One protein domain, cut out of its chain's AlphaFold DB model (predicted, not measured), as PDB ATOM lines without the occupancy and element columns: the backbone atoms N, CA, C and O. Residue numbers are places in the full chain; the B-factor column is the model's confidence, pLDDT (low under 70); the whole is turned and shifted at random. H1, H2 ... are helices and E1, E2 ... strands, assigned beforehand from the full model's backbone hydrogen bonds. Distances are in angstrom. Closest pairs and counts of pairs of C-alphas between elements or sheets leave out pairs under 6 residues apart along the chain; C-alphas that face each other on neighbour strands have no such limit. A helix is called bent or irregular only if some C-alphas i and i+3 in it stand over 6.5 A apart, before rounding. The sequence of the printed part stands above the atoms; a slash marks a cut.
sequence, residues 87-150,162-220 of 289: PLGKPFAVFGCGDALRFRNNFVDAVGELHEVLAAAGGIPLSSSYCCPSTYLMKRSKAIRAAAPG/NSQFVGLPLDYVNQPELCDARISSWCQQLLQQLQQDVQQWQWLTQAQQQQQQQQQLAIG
ATOM      1  N   PRO A  87      42.348 -16.019  31.968       72.62
ATOM      2  CA  PRO A  87      41.612 -15.724  30.744       72.62
ATOM      3  C   PRO A  87      41.000 -14.320  30.782       72.62
ATOM      4  O   PRO A  87      40.490 -13.880  29.761       72.62
ATOM      5  N   LEU A  88      41.080 -13.607  31.913       82.25
ATOM      6  CA  LEU A  88      40.563 -12.252  32.075       82.25
ATOM      7  C   LEU A  88      41.010 -11.332  30.928       82.25
ATOM      8  O   LEU A  88      42.200 -11.062  30.759       82.25
ATOM      9  N   GLY A  89      40.037 -10.864  30.146       77.44
ATOM     10  CA  GLY A  89      40.261  -9.959  29.023       77.44
ATOM     11  C   GLY A  89      40.935 -10.602  27.810       77.44
ATOM     12  O   GLY A  89      41.426  -9.880  26.951       77.44
ATOM     13  N   LYS A  90      40.997 -11.936  27.713       84.88
ATOM     14  CA  LYS A  90      41.559 -12.624  26.542       84.88
ATOM     15  C   LYS A  90      40.448 -13.213  25.676       84.88
ATOM     16  O   LYS A  90      39.557 -13.874  26.218       84.88
ATOM     17  N   PRO A  91      40.500 -13.016  24.345       87.38
ATOM     18  CA  PRO A  91      39.584 -13.689  23.445       87.38
ATOM     19  C   PRO A  91      39.843 -15.198  23.465       87.38
ATOM     20  O   PRO A  91      40.999 -15.632  23.442       87.38
ATOM     21  N   PHE A  92      38.785 -16.005  23.483       88.81
ATOM     22  CA  PHE A  92      38.898 -17.459  23.405       88.81
ATOM     23  C   PHE A  92      37.865 -18.053  22.449       88.81
ATOM     24  O   PHE A  92      36.775 -17.515  22.267       88.81
ATOM     25  N   ALA A  93      38.205 -19.198  21.863       89.88
ATOM     26  CA  ALA A  93      37.298 -20.005  21.060       89.88
ATOM     27  C   ALA A  93      37.461 -21.475  21.459       89.88
ATOM     28  O   ALA A  93      38.570 -21.919  21.759       89.88
ATOM     29  N   VAL A  94      36.363 -22.231  21.469       90.12
ATOM     30  CA  VAL A  94      36.363 -23.639  21.889       90.12
ATOM     31  C   VAL A  94      35.867 -24.518  20.749       90.12
ATOM     32  O   VAL A  94      34.850 -24.226  20.120       90.12
ATOM     33  N   PHE A  95      36.563 -25.625  20.514       92.44
ATOM     34  CA  PHE A  95      36.104 -26.714  19.661       92.44
ATOM     35  C   PHE A  95      36.120 -28.020  20.452       92.44
ATOM     36  O   PHE A  95      36.843 -28.148  21.443       92.44
ATOM     37  N   GLY A  96      35.327 -28.998  20.027       91.31
ATOM     38  CA  GLY A  96      35.328 -30.304  20.670       91.31
ATOM     39  C   GLY A  96      34.758 -31.400  19.793       91.31
ATOM     40  O   GLY A  96      33.836 -31.187  19.006       91.31
ATOM     41  N   CYS A  97      35.318 -32.591  19.962       93.19
ATOM     42  CA  CYS A  97      34.862 -33.791  19.285       93.19
ATOM     43  C   CYS A  97      33.763 -34.484  20.097       93.19
ATOM     44  O   CYS A  97      33.792 -34.496  21.330       93.19
ATOM     45  N   GLY A  98      32.814 -35.104  19.408       91.69
ATOM     46  CA  GLY A  98      31.776 -35.927  20.011       91.69
ATOM     47  C   GLY A  98      31.236 -36.960  19.030       91.69
ATOM     48  O   GLY A  98      31.593 -36.970  17.860       91.69
ATOM     49  N   ASP A  99      30.343 -37.811  19.522       92.88
ATOM     50  CA  ASP A  99      29.606 -38.788  18.721       92.88
ATOM     51  C   ASP A  99      28.110 -38.484  18.880       92.88
ATOM     52  O   ASP A  99      27.500 -38.756  19.924       92.88
ATOM     53  N   ALA A 100      27.539 -37.832  17.864       89.56
ATOM     54  CA  ALA A 100      26.175 -37.320  17.896       89.56
ATOM     55  C   ALA A 100      25.136 -38.440  17.883       89.56
ATOM     56  O   ALA A 100      24.042 -38.241  18.412       89.56
ATOM     57  N   LEU A 101      25.463 -39.603  17.307       90.44
ATOM     58  CA  LEU A 101      24.545 -40.730  17.177       90.44
ATOM     59  C   LEU A 101      24.490 -41.577  18.448       90.44
ATOM     60  O   LEU A 101      23.399 -41.966  18.876       90.44
ATOM     61  N   ARG A 102      25.638 -41.851  19.075       92.00
ATOM     62  CA  ARG A 102      25.703 -42.647  20.308       92.00
ATOM     63  C   ARG A 102      25.313 -41.831  21.534       92.00
ATOM     64  O   ARG A 102      24.594 -42.333  22.397       92.00
ATOM     65  N   PHE A 103      25.713 -40.559  21.591       90.31
ATOM     66  CA  PHE A 103      25.449 -39.662  22.721       90.31
ATOM     67  C   PHE A 103      24.476 -38.543  22.349       90.31
ATOM     68  O   PHE A 103      24.706 -37.371  22.628       90.31
ATOM     69  N   ARG A 104      23.329 -38.910  21.766       90.19
ATOM     70  CA  ARG A 104      22.336 -37.952  21.240       90.19
ATOM     71  C   ARG A 104      21.879 -36.896  22.250       90.19
ATOM     72  O   ARG A 104      21.465 -35.822  21.834       90.19
ATOM     73  N   ASN A 105      21.896 -37.197  23.549       90.69
ATOM     74  CA  ASN A 105      21.439 -36.287  24.607       90.69
ATOM     75  C   ASN A 105      22.569 -35.507  25.306       90.69
ATOM     76  O   ASN A 105      22.265 -34.650  26.132       90.69
ATOM     77  N   ASN A 106      23.831 -35.820  24.997       90.00
ATOM     78  CA  ASN A 106      25.033 -35.298  25.658       90.00
ATOM     79  C   ASN A 106      26.116 -34.930  24.632       90.00
ATOM     80  O   ASN A 106      27.313 -34.965  24.929       90.00
ATOM     81  N   PHE A 107      25.716 -34.660  23.388       91.62
ATOM     82  CA  PHE A 107      26.667 -34.414  22.315       91.62
ATOM     83  C   PHE A 107      27.470 -33.156  22.646       91.62
ATOM     84  O   PHE A 107      26.884 -32.110  22.898       91.62
ATOM     85  N   VAL A 108      28.800 -33.264  22.681       91.81
ATOM     86  CA  VAL A 108      29.740 -32.165  22.974       91.81
ATOM     87  C   VAL A 108      29.434 -31.345  24.242       91.81
ATOM     88  O   VAL A 108      29.768 -30.164  24.307       91.81
ATOM     89  N   ASP A 109      28.855 -31.947  25.286       92.81
ATOM     90  CA  ASP A 109      28.561 -31.243  26.552       92.81
ATOM     91  C   ASP A 109      29.800 -30.558  27.159       92.81
ATOM     92  O   ASP A 109      29.697 -29.448  27.682       92.81
ATOM     93  N   ALA A 110      30.974 -31.180  27.016       91.12
ATOM     94  CA  ALA A 110      32.249 -30.649  27.494       91.12
ATOM     95  C   ALA A 110      32.604 -29.280  26.885       91.12
ATOM     96  O   ALA A 110      33.190 -28.443  27.565       91.12
ATOM     97  N   VAL A 111      32.211 -29.015  25.632       91.25
ATOM     98  CA  VAL A 111      32.417 -27.705  24.987       91.25
ATOM     99  C   VAL A 111      31.608 -26.627  25.703       91.25
ATOM    100  O   VAL A 111      32.106 -25.528  25.932       91.25
ATOM    101  N   GLY A 112      30.370 -26.953  26.087       88.69
ATOM    102  CA  GLY A 112      29.506 -26.044  26.834       88.69
ATOM    103  C   GLY A 112      30.059 -25.724  28.220       88.69
ATOM    104  O   GLY A 112      30.079 -24.560  28.611       88.69
ATOM    105  N   GLU A 113      30.544 -26.741  28.931       90.06
ATOM    106  CA  GLU A 113      31.129 -26.579  30.268       90.06
ATOM    107  C   GLU A 113      32.433 -25.767  30.219       90.06
ATOM    108  O   GLU A 113      32.607 -24.831  30.997       90.06
ATOM    109  N   LEU A 114      33.317 -26.050  29.255       89.75
ATOM    110  CA  LEU A 114      34.567 -25.306  29.089       89.75
ATOM    111  C   LEU A 114      34.315 -23.835  28.736       89.75
ATOM    112  O   LEU A 114      34.961 -22.946  29.289       89.75
ATOM    113  N   HIS A 115      33.353 -23.566  27.852       89.31
ATOM    114  CA  HIS A 115      32.963 -22.201  27.520       89.31
ATOM    115  C   HIS A 115      32.450 -21.439  28.752       89.31
ATOM    116  O   HIS A 115      32.797 -20.276  28.943       89.31
ATOM    117  N   GLU A 116      31.630 -22.074  29.592       89.25
ATOM    118  CA  GLU A 116      31.093 -21.453  30.806       89.25
ATOM    119  C   GLU A 116      32.193 -21.113  31.815       89.25
ATOM    120  O   GLU A 116      32.219 -19.996  32.328       89.25
ATOM    121  N   VAL A 117      33.145 -22.023  32.035       90.25
ATOM    122  CA  VAL A 117      34.287 -21.783  32.932       90.25
ATOM    123  C   VAL A 117      35.172 -20.645  32.417       90.25
ATOM    124  O   VAL A 117      35.537 -19.756  33.186       90.25
ATOM    125  N   LEU A 118      35.491 -20.633  31.120       87.94
ATOM    126  CA  LEU A 118      36.327 -19.588  30.523       87.94
ATOM    127  C   LEU A 118      35.643 -18.219  30.552       87.94
ATOM    128  O   LEU A 118      36.285 -17.227  30.899       87.94
ATOM    129  N   ALA A 119      34.344 -18.166  30.251       86.62
ATOM    130  CA  ALA A 119      33.563 -16.938  30.337       86.62
ATOM    131  C   ALA A 119      33.448 -16.437  31.788       86.62
ATOM    132  O   ALA A 119      33.643 -15.251  32.045       86.62
ATOM    133  N   ALA A 120      33.192 -17.330  32.752       86.19
ATOM    134  CA  ALA A 120      33.108 -16.980  34.173       86.19
ATOM    135  C   ALA A 120      34.441 -16.453  34.731       86.19
ATOM    136  O   ALA A 120      34.447 -15.569  35.583       86.19
ATOM    137  N   ALA A 121      35.567 -16.944  34.214       85.44
ATOM    138  CA  ALA A 121      36.903 -16.466  34.562       85.44
ATOM    139  C   ALA A 121      37.296 -15.143  33.857       85.44
ATOM    140  O   ALA A 121      38.435 -14.685  33.982       85.44
ATOM    141  N   GLY A 122      36.368 -14.513  33.125       82.88
ATOM    142  CA  GLY A 122      36.569 -13.224  32.457       82.88
ATOM    143  C   GLY A 122      37.148 -13.321  31.045       82.88
ATOM    144  O   GLY A 122      37.578 -12.306  30.495       82.88
ATOM    145  N   GLY A 123      37.172 -14.521  30.460       85.88
ATOM    146  CA  GLY A 123      37.452 -14.713  29.043       85.88
ATOM    147  C   GLY A 123      36.380 -14.073  28.175       85.88
ATOM    148  O   GLY A 123      35.194 -14.103  28.504       85.88
ATOM    149  N   ILE A 124      36.795 -13.517  27.042       86.44
ATOM    150  CA  ILE A 124      35.883 -12.922  26.067       86.44
ATOM    151  C   ILE A 124      35.610 -13.980  24.992       86.44
ATOM    152  O   ILE A 124      36.513 -14.316  24.223       86.44
ATOM    153  N   PRO A 125      34.405 -14.566  24.946       85.19
ATOM    154  CA  PRO A 125      34.102 -15.588  23.959       85.19
ATOM    155  C   PRO A 125      34.048 -14.956  22.570       85.19
ATOM    156  O   PRO A 125      33.255 -14.048  22.315       85.19
ATOM    157  N   LEU A 126      34.868 -15.463  21.652       84.06
ATOM    158  CA  LEU A 126      34.703 -15.184  20.233       84.06
ATOM    159  C   LEU A 126      33.442 -15.927  19.778       84.06
ATOM    160  O   LEU A 126      33.361 -17.155  19.842       84.06
ATOM    161  N   SER A 127      32.419 -15.156  19.429       62.72
ATOM    162  CA  SER A 127      31.073 -15.636  19.138       62.72
ATOM    163  C   SER A 127      31.051 -16.725  18.058       62.72
ATOM    164  O   SER A 127      31.223 -16.452  16.878       62.72
ATOM    165  N   SER A 128      30.707 -17.937  18.514       56.34
ATOM    166  CA  SER A 128      29.843 -18.955  17.894       56.34
ATOM    167  C   SER A 128      30.161 -19.381  16.454       56.34
ATOM    168  O   SER A 128      29.862 -18.680  15.487       56.34
ATOM    169  N   SER A 129      30.577 -20.647  16.296       51.72
ATOM    170  CA  SER A 129      30.299 -21.343  15.040       51.72
ATOM    171  C   SER A 129      28.777 -21.396  14.882       51.72
ATOM    172  O   SER A 129      28.072 -22.042  15.662       51.72
ATOM    173  N   TYR A 130      28.255 -20.712  13.864       56.81
ATOM    174  CA  TYR A 130      26.850 -20.773  13.451       56.81
ATOM    175  C   TYR A 130      26.491 -22.140  12.849       56.81
ATOM    176  O   TYR A 130      25.703 -22.237  11.906       56.81
ATOM    177  N   CYS A 131      27.077 -23.229  13.348       63.69
ATOM    178  CA  CYS A 131      26.644 -24.553  12.960       63.69
ATOM    179  C   CYS A 131      25.240 -24.745  13.520       63.69
ATOM    180  O   CYS A 131      25.049 -24.860  14.731       63.69
ATOM    181  N   CYS A 132      24.247 -24.759  12.634       73.19
ATOM    182  CA  CYS A 132      22.878 -24.991  13.044       73.19
ATOM    183  C   CYS A 132      22.804 -26.357  13.754       73.19
ATOM    184  O   CYS A 132      23.205 -27.365  13.154       73.19
ATOM    185  N   PRO A 133      22.299 -26.420  15.004       81.06
ATOM    186  CA  PRO A 133      22.130 -27.664  15.752       81.06
ATOM    187  C   PRO A 133      21.424 -28.768  14.958       81.06
ATOM    188  O   PRO A 133      21.723 -29.944  15.146       81.06
ATOM    189  N   SER A 134      20.540 -28.395  14.027       81.94
ATOM    190  CA  SER A 134      19.802 -29.330  13.171       81.94
ATOM    191  C   SER A 134      20.671 -30.111  12.177       81.94
ATOM    192  O   SER A 134      20.221 -31.129  11.663       81.94
ATOM    193  N   THR A 135      21.906 -29.675  11.908       84.50
ATOM    194  CA  THR A 135      22.825 -30.368  10.981       84.50
ATOM    195  C   THR A 135      23.521 -31.585  11.605       84.50
ATOM    196  O   THR A 135      24.170 -32.356  10.894       84.50
ATOM    197  N   TYR A 136      23.382 -31.786  12.919       86.62
ATOM    198  CA  TYR A 136      23.951 -32.919  13.652       86.62
ATOM    199  C   TYR A 136      22.866 -33.933  14.021       86.62
ATOM    200  O   TYR A 136      21.738 -33.569  14.346       86.62
ATOM    201  N   LEU A 137      23.224 -35.220  14.077       87.50
ATOM    202  CA  LEU A 137      22.316 -36.328  14.427       87.50
ATOM    203  C   LEU A 137      21.979 -36.420  15.936       87.50
ATOM    204  O   LEU A 137      21.612 -37.484  16.452       87.50
ATOM    205  N   MET A 138      22.069 -35.302  16.653       87.75
ATOM    206  CA  MET A 138      21.819 -35.202  18.091       87.75
ATOM    207  C   MET A 138      20.353 -34.863  18.415       87.75
ATOM    208  O   MET A 138      19.535 -34.578  17.545       87.75
ATOM    209  N   LYS A 139      20.017 -34.894  19.705       86.62
ATOM    210  CA  LYS A 139      18.737 -34.445  20.278       86.62
ATOM    211  C   LYS A 139      18.922 -33.293  21.264       86.62
ATOM    212  O   LYS A 139      18.090 -32.392  21.299       86.62
ATOM    213  N   ARG A 140      19.971 -33.345  22.094       86.12
ATOM    214  CA  ARG A 140      20.312 -32.320  23.092       86.12
ATOM    215  C   ARG A 140      21.821 -32.218  23.286       86.12
ATOM    216  O   ARG A 140      22.548 -33.191  23.102       86.12
ATOM    217  N   SER A 141      22.245 -31.028  23.693       88.56
ATOM    218  CA  SER A 141      23.618 -30.705  24.054       88.56
ATOM    219  C   SER A 141      23.627 -29.513  25.010       88.56
ATOM    220  O   SER A 141      22.891 -28.543  24.797       88.56
ATOM    221  N   LYS A 142      24.483 -29.553  26.035       87.50
ATOM    222  CA  LYS A 142      24.770 -28.402  26.906       87.50
ATOM    223  C   LYS A 142      25.564 -27.305  26.202       87.50
ATOM    224  O   LYS A 142      25.672 -26.215  26.754       87.50
ATOM    225  N   ALA A 143      26.111 -27.555  25.016       87.75
ATOM    226  CA  ALA A 143      26.827 -26.552  24.235       87.75
ATOM    227  C   ALA A 143      25.892 -25.642  23.415       87.75
ATOM    228  O   ALA A 143      26.373 -24.734  22.744       87.75
ATOM    229  N   ILE A 144      24.572 -25.859  23.461       88.00
ATOM    230  CA  ILE A 144      23.587 -25.027  22.759       88.00
ATOM    231  C   ILE A 144      23.150 -23.855  23.652       88.00
ATOM    232  O   ILE A 144      22.873 -24.026  24.846       88.00
ATOM    233  N   ARG A 145      23.062 -22.655  23.076       84.56
ATOM    234  CA  ARG A 145      22.513 -21.441  23.699       84.56
ATOM    235  C   ARG A 145      21.529 -20.759  22.751       84.56
ATOM    236  O   ARG A 145      21.562 -20.985  21.544       84.56
ATOM    237  N   ALA A 146      20.650 -19.928  23.306       74.12
ATOM    238  CA  ALA A 146      19.810 -19.049  22.502       74.12
ATOM    239  C   ALA A 146      20.702 -18.047  21.755       74.12
ATOM    240  O   ALA A 146      21.583 -17.429  22.352       74.12
ATOM    241  N   ALA A 147      20.485 -17.913  20.454       64.81
ATOM    242  CA  ALA A 147      21.182 -16.959  19.614       64.81
ATOM    243  C   ALA A 147      20.830 -15.531  20.036       64.81
ATOM    244  O   ALA A 147      19.686 -15.234  20.397       64.81
ATOM    245  N   ALA A 148      21.813 -14.640  19.937       59.47
ATOM    246  CA  ALA A 148      21.599 -13.225  20.183       59.47
ATOM    247  C   ALA A 148      20.552 -12.646  19.202       59.47
ATOM    248  O   ALA A 148      20.519 -13.033  18.022       59.47
ATOM    249  N   PRO A 149      19.691 -11.715  19.655       47.28
ATOM    250  CA  PRO A 149      18.742 -11.032  18.781       47.28
ATOM    251  C   PRO A 149      19.508 -10.259  17.694       47.28
ATOM    252  O   PRO A 149      20.282  -9.361  18.005       47.28
ATOM    253  N   GLY A 150      19.321 -10.637  16.422       51.47
ATOM    254  CA  GLY A 150      20.009 -10.037  15.263       51.47
ATOM    255  C   GLY A 150      20.827 -11.012  14.404       51.47
ATOM    256  O   GLY A 150      21.243 -10.660  13.305       51.47
ATOM    257  N   ASN A 162      15.984 -19.606  17.479       66.19
ATOM    258  CA  ASN A 162      17.345 -19.463  16.940       66.19
ATOM    259  C   ASN A 162      18.379 -19.933  17.985       66.19
ATOM    260  O   ASN A 162      18.615 -19.235  18.961       66.19
ATOM    261  N   SER A 163      18.883 -21.161  17.863       76.62
ATOM    262  CA  SER A 163      19.711 -21.832  18.870       76.62
ATOM    263  C   SER A 163      21.031 -22.174  18.212       76.62
ATOM    264  O   SER A 163      21.042 -22.695  17.099       76.62
ATOM    265  N   GLN A 164      22.135 -21.857  18.873       85.00
ATOM    266  CA  GLN A 164      23.477 -21.919  18.298       85.00
ATOM    267  C   GLN A 164      24.434 -22.604  19.261       85.00
ATOM    268  O   GLN A 164      24.198 -22.637  20.471       85.00
ATOM    269  N   PHE A 165      25.504 -23.176  18.720       88.25
ATOM    270  CA  PHE A 165      26.563 -23.734  19.542       88.25
ATOM    271  C   PHE A 165      27.508 -22.638  20.033       88.25
ATOM    272  O   PHE A 165      27.892 -21.746  19.285       88.25
ATOM    273  N   VAL A 166      27.955 -22.757  21.281       87.81
ATOM    274  CA  VAL A 166      28.959 -21.854  21.878       87.81
ATOM    275  C   VAL A 166      30.392 -22.117  21.392       87.81
ATOM    276  O   VAL A 166      31.329 -21.453  21.819       87.81
ATOM    277  N   GLY A 167      30.575 -23.097  20.508       89.38
ATOM    278  CA  GLY A 167      31.860 -23.520  19.961       89.38
ATOM    279  C   GLY A 167      31.682 -24.325  18.676       89.38
ATOM    280  O   GLY A 167      30.590 -24.343  18.101       89.38
ATOM    281  N   LEU A 168      32.744 -24.993  18.224       91.75
ATOM    282  CA  LEU A 168      32.710 -25.881  17.059       91.75
ATOM    283  C   LEU A 168      32.568 -27.357  17.483       91.75
ATOM    284  O   LEU A 168      33.531 -27.925  18.007       91.75
ATOM    285  N   PRO A 169      31.411 -28.004  17.246       92.06
ATOM    286  CA  PRO A 169      31.285 -29.451  17.372       92.06
ATOM    287  C   PRO A 169      31.909 -30.162  16.167       92.06
ATOM    288  O   PRO A 169      31.676 -29.777  15.023       92.06
ATOM    289  N   LEU A 170      32.631 -31.253  16.410       92.12
ATOM    290  CA  LEU A 170      33.140 -32.150  15.371       92.12
ATOM    291  C   LEU A 170      32.691 -33.583  15.652       92.12
ATOM    292  O   LEU A 170      32.730 -34.035  16.794       92.12
ATOM    293  N   ASP A 171      32.276 -34.301  14.610       93.69
ATOM    294  CA  ASP A 171      31.862 -35.702  14.704       93.69
ATOM    295  C   ASP A 171      32.561 -36.520  13.618       93.69
ATOM    296  O   ASP A 171      32.057 -36.685  12.510       93.69
ATOM    297  N   TYR A 172      33.741 -37.034  13.956       93.06
ATOM    298  CA  TYR A 172      34.546 -37.875  13.068       93.06
ATOM    299  C   TYR A 172      34.019 -39.310  12.938       93.06
ATOM    300  O   TYR A 172      34.533 -40.070  12.123       93.06
ATOM    301  N   VAL A 173      33.034 -39.707  13.749       92.88
ATOM    302  CA  VAL A 173      32.500 -41.075  13.750       92.88
ATOM    303  C   VAL A 173      31.334 -41.185  12.777       92.88
ATOM    304  O   VAL A 173      31.271 -42.132  11.998       92.88
ATOM    305  N   ASN A 174      30.421 -40.214  12.809       91.69
ATOM    306  CA  ASN A 174      29.176 -40.258  12.043       91.69
ATOM    307  C   ASN A 174      29.126 -39.260  10.881       91.69
ATOM    308  O   ASN A 174      28.315 -39.448   9.981       91.69
ATOM    309  N   GLN A 175      29.915 -38.179  10.929       90.00
ATOM    310  CA  GLN A 175      29.948 -37.131   9.897       90.00
ATOM    311  C   GLN A 175      31.392 -36.682   9.562       90.00
ATOM    312  O   GLN A 175      31.669 -35.472   9.546       90.00
ATOM    313  N   PRO A 176      32.348 -37.609   9.335       92.00
ATOM    314  CA  PRO A 176      33.746 -37.253   9.077       92.00
ATOM    315  C   PRO A 176      33.913 -36.343   7.854       92.00
ATOM    316  O   PRO A 176      34.711 -35.409   7.888       92.00
ATOM    317  N   GLU A 177      33.111 -36.548   6.810       92.88
ATOM    318  CA  GLU A 177      33.147 -35.791   5.557       92.88
ATOM    319  C   GLU A 177      32.789 -34.307   5.714       92.88
ATOM    320  O   GLU A 177      33.162 -33.482   4.880       92.88
ATOM    321  N   LEU A 178      32.083 -33.943   6.789       89.62
ATOM    322  CA  LEU A 178      31.712 -32.557   7.074       89.62
ATOM    323  C   LEU A 178      32.732 -31.846   7.971       89.62
ATOM    324  O   LEU A 178      32.671 -30.622   8.097       89.62
ATOM    325  N   CYS A 179      33.648 -32.577   8.612       89.31
ATOM    326  CA  CYS A 179      34.553 -32.012   9.613       89.31
ATOM    327  C   CYS A 179      35.530 -30.998   9.002       89.31
ATOM    328  O   CYS A 179      35.624 -29.881   9.506       89.31
ATOM    329  N   ASP A 180      36.171 -31.321   7.878       91.56
ATOM    330  CA  ASP A 180      37.151 -30.426   7.241       91.56
ATOM    331  C   ASP A 180      36.520 -29.110   6.767       91.56
ATOM    332  O   ASP A 180      37.064 -28.019   6.977       91.56
ATOM    333  N   ALA A 181      35.325 -29.199   6.175       89.75
ATOM    334  CA  ALA A 181      34.565 -28.035   5.733       89.75
ATOM    335  C   ALA A 181      34.140 -27.157   6.921       89.75
ATOM    336  O   ALA A 181      34.251 -25.928   6.863       89.75
ATOM    337  N   ARG A 182      33.702 -27.780   8.023       90.50
ATOM    338  CA  ARG A 182      33.319 -27.091   9.263       90.50
ATOM    339  C   ARG A 182      34.504 -26.376   9.909       90.50
ATOM    340  O   ARG A 182      34.367 -25.210  10.268       90.50
ATOM    341  N   ILE A 183      35.661 -27.034  10.007       90.75
ATOM    342  CA  ILE A 183      36.890 -26.434  10.549       90.75
ATOM    343  C   ILE A 183      37.307 -25.237   9.699       90.75
ATOM    344  O   ILE A 183      37.514 -24.151  10.233       90.75
ATOM    345  N   SER A 184      37.365 -25.407   8.377       90.06
ATOM    346  CA  SER A 184      37.787 -24.342   7.458       90.06
ATOM    347  C   SER A 184      36.875 -23.117   7.547       90.06
ATOM    348  O   SER A 184      37.355 -21.990   7.679       90.06
ATOM    349  N   SER A 185      35.556 -23.334   7.532       88.75
ATOM    350  CA  SER A 185      34.570 -22.259   7.667       88.75
ATOM    351  C   SER A 185      34.665 -21.565   9.029       88.75
ATOM    352  O   SER A 185      34.639 -20.336   9.102       88.75
ATOM    353  N   TRP A 186      34.843 -22.332  10.103       89.00
ATOM    354  CA  TRP A 186      34.973 -21.785  11.449       89.00
ATOM    355  C   TRP A 186      36.250 -20.957  11.624       89.00
ATOM    356  O   TRP A 186      36.193 -19.849  12.150       89.00
ATOM    357  N   CYS A 187      37.391 -21.430  11.118       89.62
ATOM    358  CA  CYS A 187      38.640 -20.668  11.146       89.62
ATOM    359  C   CYS A 187      38.518 -19.333  10.394       89.62
ATOM    360  O   CYS A 187      39.026 -18.319  10.871       89.62
ATOM    361  N   GLN A 188      37.821 -19.307   9.253       88.31
ATOM    362  CA  GLN A 188      37.558 -18.064   8.518       88.31
ATOM    363  C   GLN A 188      36.694 -17.087   9.326       88.31
ATOM    364  O   GLN A 188      37.008 -15.898   9.370       88.31
ATOM    365  N   GLN A 189      35.648 -17.583   9.995       85.94
ATOM    366  CA  GLN A 189      34.789 -16.768  10.864       85.94
ATOM    367  C   GLN A 189      35.578 -16.169  12.032       85.94
ATOM    368  O   GLN A 189      35.508 -14.964  12.267       85.94
ATOM    369  N   LEU A 190      36.386 -16.985  12.717       87.81
ATOM    370  CA  LEU A 190      37.235 -16.517  13.815       87.81
ATOM    371  C   LEU A 190      38.230 -15.453  13.354       87.81
ATOM    372  O   LEU A 190      38.427 -14.463  14.051       87.81
ATOM    373  N   LEU A 191      38.844 -15.636  12.182       87.44
ATOM    374  CA  LEU A 191      39.785 -14.663  11.639       87.44
ATOM    375  C   LEU A 191      39.099 -13.325  11.336       87.44
ATOM    376  O   LEU A 191      39.640 -12.279  11.683       87.44
ATOM    377  N   GLN A 192      37.915 -13.352  10.722       85.75
ATOM    378  CA  GLN A 192      37.140 -12.141  10.440       85.75
ATOM    379  C   GLN A 192      36.743 -11.417  11.725       85.75
ATOM    380  O   GLN A 192      36.917 -10.202  11.817       85.75
ATOM    381  N   GLN A 193      36.260 -12.158  12.723       84.81
ATOM    382  CA  GLN A 193      35.896 -11.580  14.008       84.81
ATOM    383  C   GLN A 193      37.117 -10.979  14.709       84.81
ATOM    384  O   GLN A 193      37.076  -9.831  15.136       84.81
ATOM    385  N   LEU A 194      38.238 -11.702  14.757       84.50
ATOM    386  CA  LEU A 194      39.478 -11.179  15.325       84.50
ATOM    387  C   LEU A 194      39.932  -9.906  14.606       84.50
ATOM    388  O   LEU A 194      40.324  -8.953  15.266       84.50
ATOM    389  N   GLN A 195      39.854  -9.845  13.277       84.50
ATOM    390  CA  GLN A 195      40.213  -8.639  12.524       84.50
ATOM    391  C   GLN A 195      39.312  -7.441  12.853       84.50
ATOM    392  O   GLN A 195      39.817  -6.325  12.981       84.50
ATOM    393  N   GLN A 196      38.004  -7.663  13.000       80.19
ATOM    394  CA  GLN A 196      37.047  -6.621  13.389       80.19
ATOM    395  C   GLN A 196      37.299  -6.148  14.820       80.19
ATOM    396  O   GLN A 196      37.372  -4.943  15.080       80.19
ATOM    397  N   ASP A 197      37.504  -7.093  15.732       77.19
ATOM    398  CA  ASP A 197      37.663  -6.786  17.139       77.19
ATOM    399  C   ASP A 197      39.047  -6.176  17.423       77.19
ATOM    400  O   ASP A 197      39.166  -5.373  18.343       77.19
ATOM    401  N   VAL A 198      40.109  -6.489  16.655       70.75
ATOM    402  CA  VAL A 198      41.488  -5.975  16.869       70.75
ATOM    403  C   VAL A 198      41.522  -4.452  17.006       70.75
ATOM    404  O   VAL A 198      42.260  -3.934  17.843       70.75
ATOM    405  N   GLN A 199      40.690  -3.733  16.251       64.69
ATOM    406  CA  GLN A 199      40.574  -2.276  16.371       64.69
ATOM    407  C   GLN A 199      40.009  -1.854  17.740       64.69
ATOM    408  O   GLN A 199      40.493  -0.901  18.351       64.69
ATOM    409  N   GLN A 200      39.029  -2.593  18.265       65.44
ATOM    410  CA  GLN A 200      38.456  -2.363  19.594       65.44
ATOM    411  C   GLN A 200      39.444  -2.736  20.713       65.44
ATOM    412  O   GLN A 200      39.604  -1.982  21.676       65.44
ATOM    413  N   TRP A 201      40.163  -3.857  20.570       69.62
ATOM    414  CA  TRP A 201      41.165  -4.322  21.539       69.62
ATOM    415  C   TRP A 201      42.355  -3.368  21.670       69.62
ATOM    416  O   TRP A 201      42.849  -3.138  22.777       69.62
ATOM    417  N   GLN A 202      42.814  -2.788  20.559       67.62
ATOM    418  CA  GLN A 202      43.908  -1.816  20.570       67.62
ATOM    419  C   GLN A 202      43.527  -0.549  21.341       67.62
ATOM    420  O   GLN A 202      44.310  -0.091  22.175       67.62
ATOM    421  N   TRP A 203      42.312  -0.031  21.132       65.19
ATOM    422  CA  TRP A 203      41.815   1.128  21.874       65.19
ATOM    423  C   TRP A 203      41.684   0.845  23.379       65.19
ATOM    424  O   TRP A 203      42.176   1.632  24.188       65.19
ATOM    425  N   LEU A 204      41.101  -0.299  23.766       68.75
ATOM    426  CA  LEU A 204      40.959  -0.692  25.177       68.75
ATOM    427  C   LEU A 204      42.318  -0.796  25.884       68.75
ATOM    428  O   LEU A 204      42.485  -0.301  26.998       68.75
ATOM    429  N   THR A 205      43.306  -1.390  25.211       70.81
ATOM    430  CA  THR A 205      44.660  -1.560  25.759       70.81
ATOM    431  C   THR A 205      45.358  -0.211  25.962       70.81
ATOM    432  O   THR A 205      45.970   0.023  27.006       70.81
ATOM    433  N   GLN A 206      45.234   0.705  24.995       71.94
ATOM    434  CA  GLN A 206      45.802   2.054  25.090       71.94
ATOM    435  C   GLN A 206      45.129   2.880  26.193       71.94
ATOM    436  O   GLN A 206      45.820   3.540  26.967       71.94
ATOM    437  N   ALA A 207      43.801   2.802  26.317       68.69
ATOM    438  CA  ALA A 207      43.057   3.485  27.374       68.69
ATOM    439  C   ALA A 207      43.484   3.010  28.775       68.69
ATOM    440  O   ALA A 207      43.696   3.826  29.674       68.69
ATOM    441  N   GLN A 208      43.686   1.701  28.951       73.94
ATOM    442  CA  GLN A 208      44.125   1.124  30.223       73.94
ATOM    443  C   GLN A 208      45.569   1.523  30.578       73.94
ATOM    444  O   GLN A 208      45.845   1.863  31.731       73.94
ATOM    445  N   GLN A 209      46.477   1.561  29.592       73.62
ATOM    446  CA  GLN A 209      47.832   2.100  29.776       73.62
ATOM    447  C   GLN A 209      47.817   3.583  30.151       73.62
ATOM    448  O   GLN A 209      48.537   3.989  31.059       73.62
ATOM    449  N   GLN A 210      46.982   4.390  29.496       73.12
ATOM    450  CA  GLN A 210      46.882   5.821  29.775       73.12
ATOM    451  C   GLN A 210      46.324   6.085  31.182       73.12
ATOM    452  O   GLN A 210      46.799   6.980  31.883       73.12
ATOM    453  N   GLN A 211      45.374   5.264  31.636       72.25
ATOM    454  CA  GLN A 211      44.859   5.318  33.002       72.25
ATOM    455  C   GLN A 211      45.922   4.908  34.035       72.25
ATOM    456  O   GLN A 211      46.065   5.584  35.052       72.25
ATOM    457  N   GLN A 212      46.703   3.851  33.775       71.44
ATOM    458  CA  GLN A 212      47.845   3.490  34.628       71.44
ATOM    459  C   GLN A 212      48.909   4.586  34.654       71.44
ATOM    460  O   GLN A 212      49.435   4.881  35.722       71.44
ATOM    461  N   GLN A 213      49.202   5.218  33.518       68.81
ATOM    462  CA  GLN A 213      50.148   6.327  33.448       68.81
ATOM    463  C   GLN A 213      49.658   7.525  34.270       68.81
ATOM    464  O   GLN A 213      50.430   8.080  35.043       68.81
ATOM    465  N   GLN A 214      48.372   7.885  34.188       63.69
ATOM    466  CA  GLN A 214      47.797   8.933  35.042       63.69
ATOM    467  C   GLN A 214      47.851   8.568  36.533       63.69
ATOM    468  O   GLN A 214      48.133   9.431  37.360       63.69
ATOM    469  N   GLN A 215      47.631   7.298  36.889       58.47
ATOM    470  CA  GLN A 215      47.779   6.828  38.271       58.47
ATOM    471  C   GLN A 215      49.241   6.826  38.737       58.47
ATOM    472  O   GLN A 215      49.502   7.165  39.885       58.47
ATOM    473  N   GLN A 216      50.199   6.495  37.867       57.44
ATOM    474  CA  GLN A 216      51.631   6.582  38.169       57.44
ATOM    475  C   GLN A 216      52.078   8.032  38.363       57.44
ATOM    476  O   GLN A 216      52.750   8.313  39.347       57.44
ATOM    477  N   LEU A 217      51.635   8.959  37.508       54.41
ATOM    478  CA  LEU A 217      51.878  10.396  37.687       54.41
ATOM    479  C   LEU A 217      51.233  10.925  38.981       54.41
ATOM    480  O   LEU A 217      51.791  11.790  39.645       54.41
ATOM    481  N   ALA A 218      50.089  10.369  39.393       50.25
ATOM    482  CA  ALA A 218      49.478  10.681  40.686       50.25
ATOM    483  C   ALA A 218      50.220  10.055  41.890       50.25
ATOM    484  O   ALA A 218      50.071  10.544  43.009       50.25
ATOM    485  N   ILE A 219      51.000   8.986  41.680       44.94
ATOM    486  CA  ILE A 219      51.726   8.243  42.728       44.94
ATOM    487  C   ILE A 219      53.218   8.625  42.802       44.94
ATOM    488  O   ILE A 219      53.850   8.395  43.834       44.94
ATOM    489  N   GLY A 220      53.797   9.269  41.790       47.94
ATOM    490  CA  GLY A 220      55.217   9.603  41.822       47.94
ATOM    491  C   GLY A 220      55.673  10.532  40.712       47.94
ATOM    492  O   GLY A 220      56.235  10.073  39.731       47.94
TER     493      GLY A 220
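This is residues 87 to 150 and 162 to 220 of the 289 residues of an uncharacterized protein of Scenedesmus sp. NREL 46B-D3 (UniProt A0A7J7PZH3). A small body, with the short strand pair E1 and E4 between H1 and the first part of the long helix H2, has a long arm, the far part of H2, where residues 202 to 219 stick out past a kink. A second short strand pair, E2 and E3, lies in the body next to the cut, and a long loop, residues 121 to 143, runs from H1 to E2. The printed part has 123 residues, with two named helices and four named strands in the order E1, H1, E2, E3, E4, H2; E1 and E4 are parallel, E2 and E3 antiparallel. The class is mostly helix, and the whole is loose, with a radius of gyration of the C-alphas of 18.2 A and spans of 64 by 26 by 25 A, the arm making much of the length.

E1 is residues 95 to 97, 7.2 A long, and begins at C-alpha 95 (36.104, -26.714, 19.661). H1 is residues 109 to 120, 16.8 A. E2 is residues 144 to 146, 7.1 A. E3 is residues 163 to 165, also 7.1 A. E4 is residues 168 to 170, 6.5 A. H2 is residues 176 to 219, 59.4 A, from C-alpha 176 (33.746, -37.253, 9.077) to C-alpha 219 (51.726, 8.243, 42.728). H2 is irregular, but only just: C-alphas 177 and 180 are 6.9 A apart.

E1 and E4 are parallel neighbours at 18 degrees, with N 96 and O 168 within hydrogen-bond range at 2.9 A. The closest C-alphas of E1 and H1 are those of Gly 96 and Val 111, 5.8 A apart. The closest of E4 and H2 are those of Leu 170 and Cys 179, 5.9 A apart. H1 and H2 are apart. E3 runs on into E4 across a break of 2 residues, at 73 degrees. E2 and E3 are antiparallel neighbours at 138 degrees, with N 145 and O 164 within hydrogen-bond range at 2.8 A. The closest C-alphas of H1 and E2 are those of Gly 112 and Ile 144, 7.3 A apart. Residues 91 to 92 pair with residues 124 to 125, parallel. H2 has a kink of 41 degrees near residue 198. In H1 every O i to N i+4 pair is within hydrogen-bond range; in H2, 36 of 40 are.

The two C-alphas farthest apart are those of Leu 101 and Gly 220, at 63.9 A. Residues 202 to 220 stand free; the body without them spans 41 by 27 by 25 A. Residues 151 to 161 are not printed, and C-alphas 150 and 162 are 9.9 A apart across this cut. The links E1 to H1 and H1 to E2 are long. The mean pLDDT of the printed part is 81.1, and it is under 70 at 25 residues, among them 127 to 131, 147 to 150 and 213 to 220.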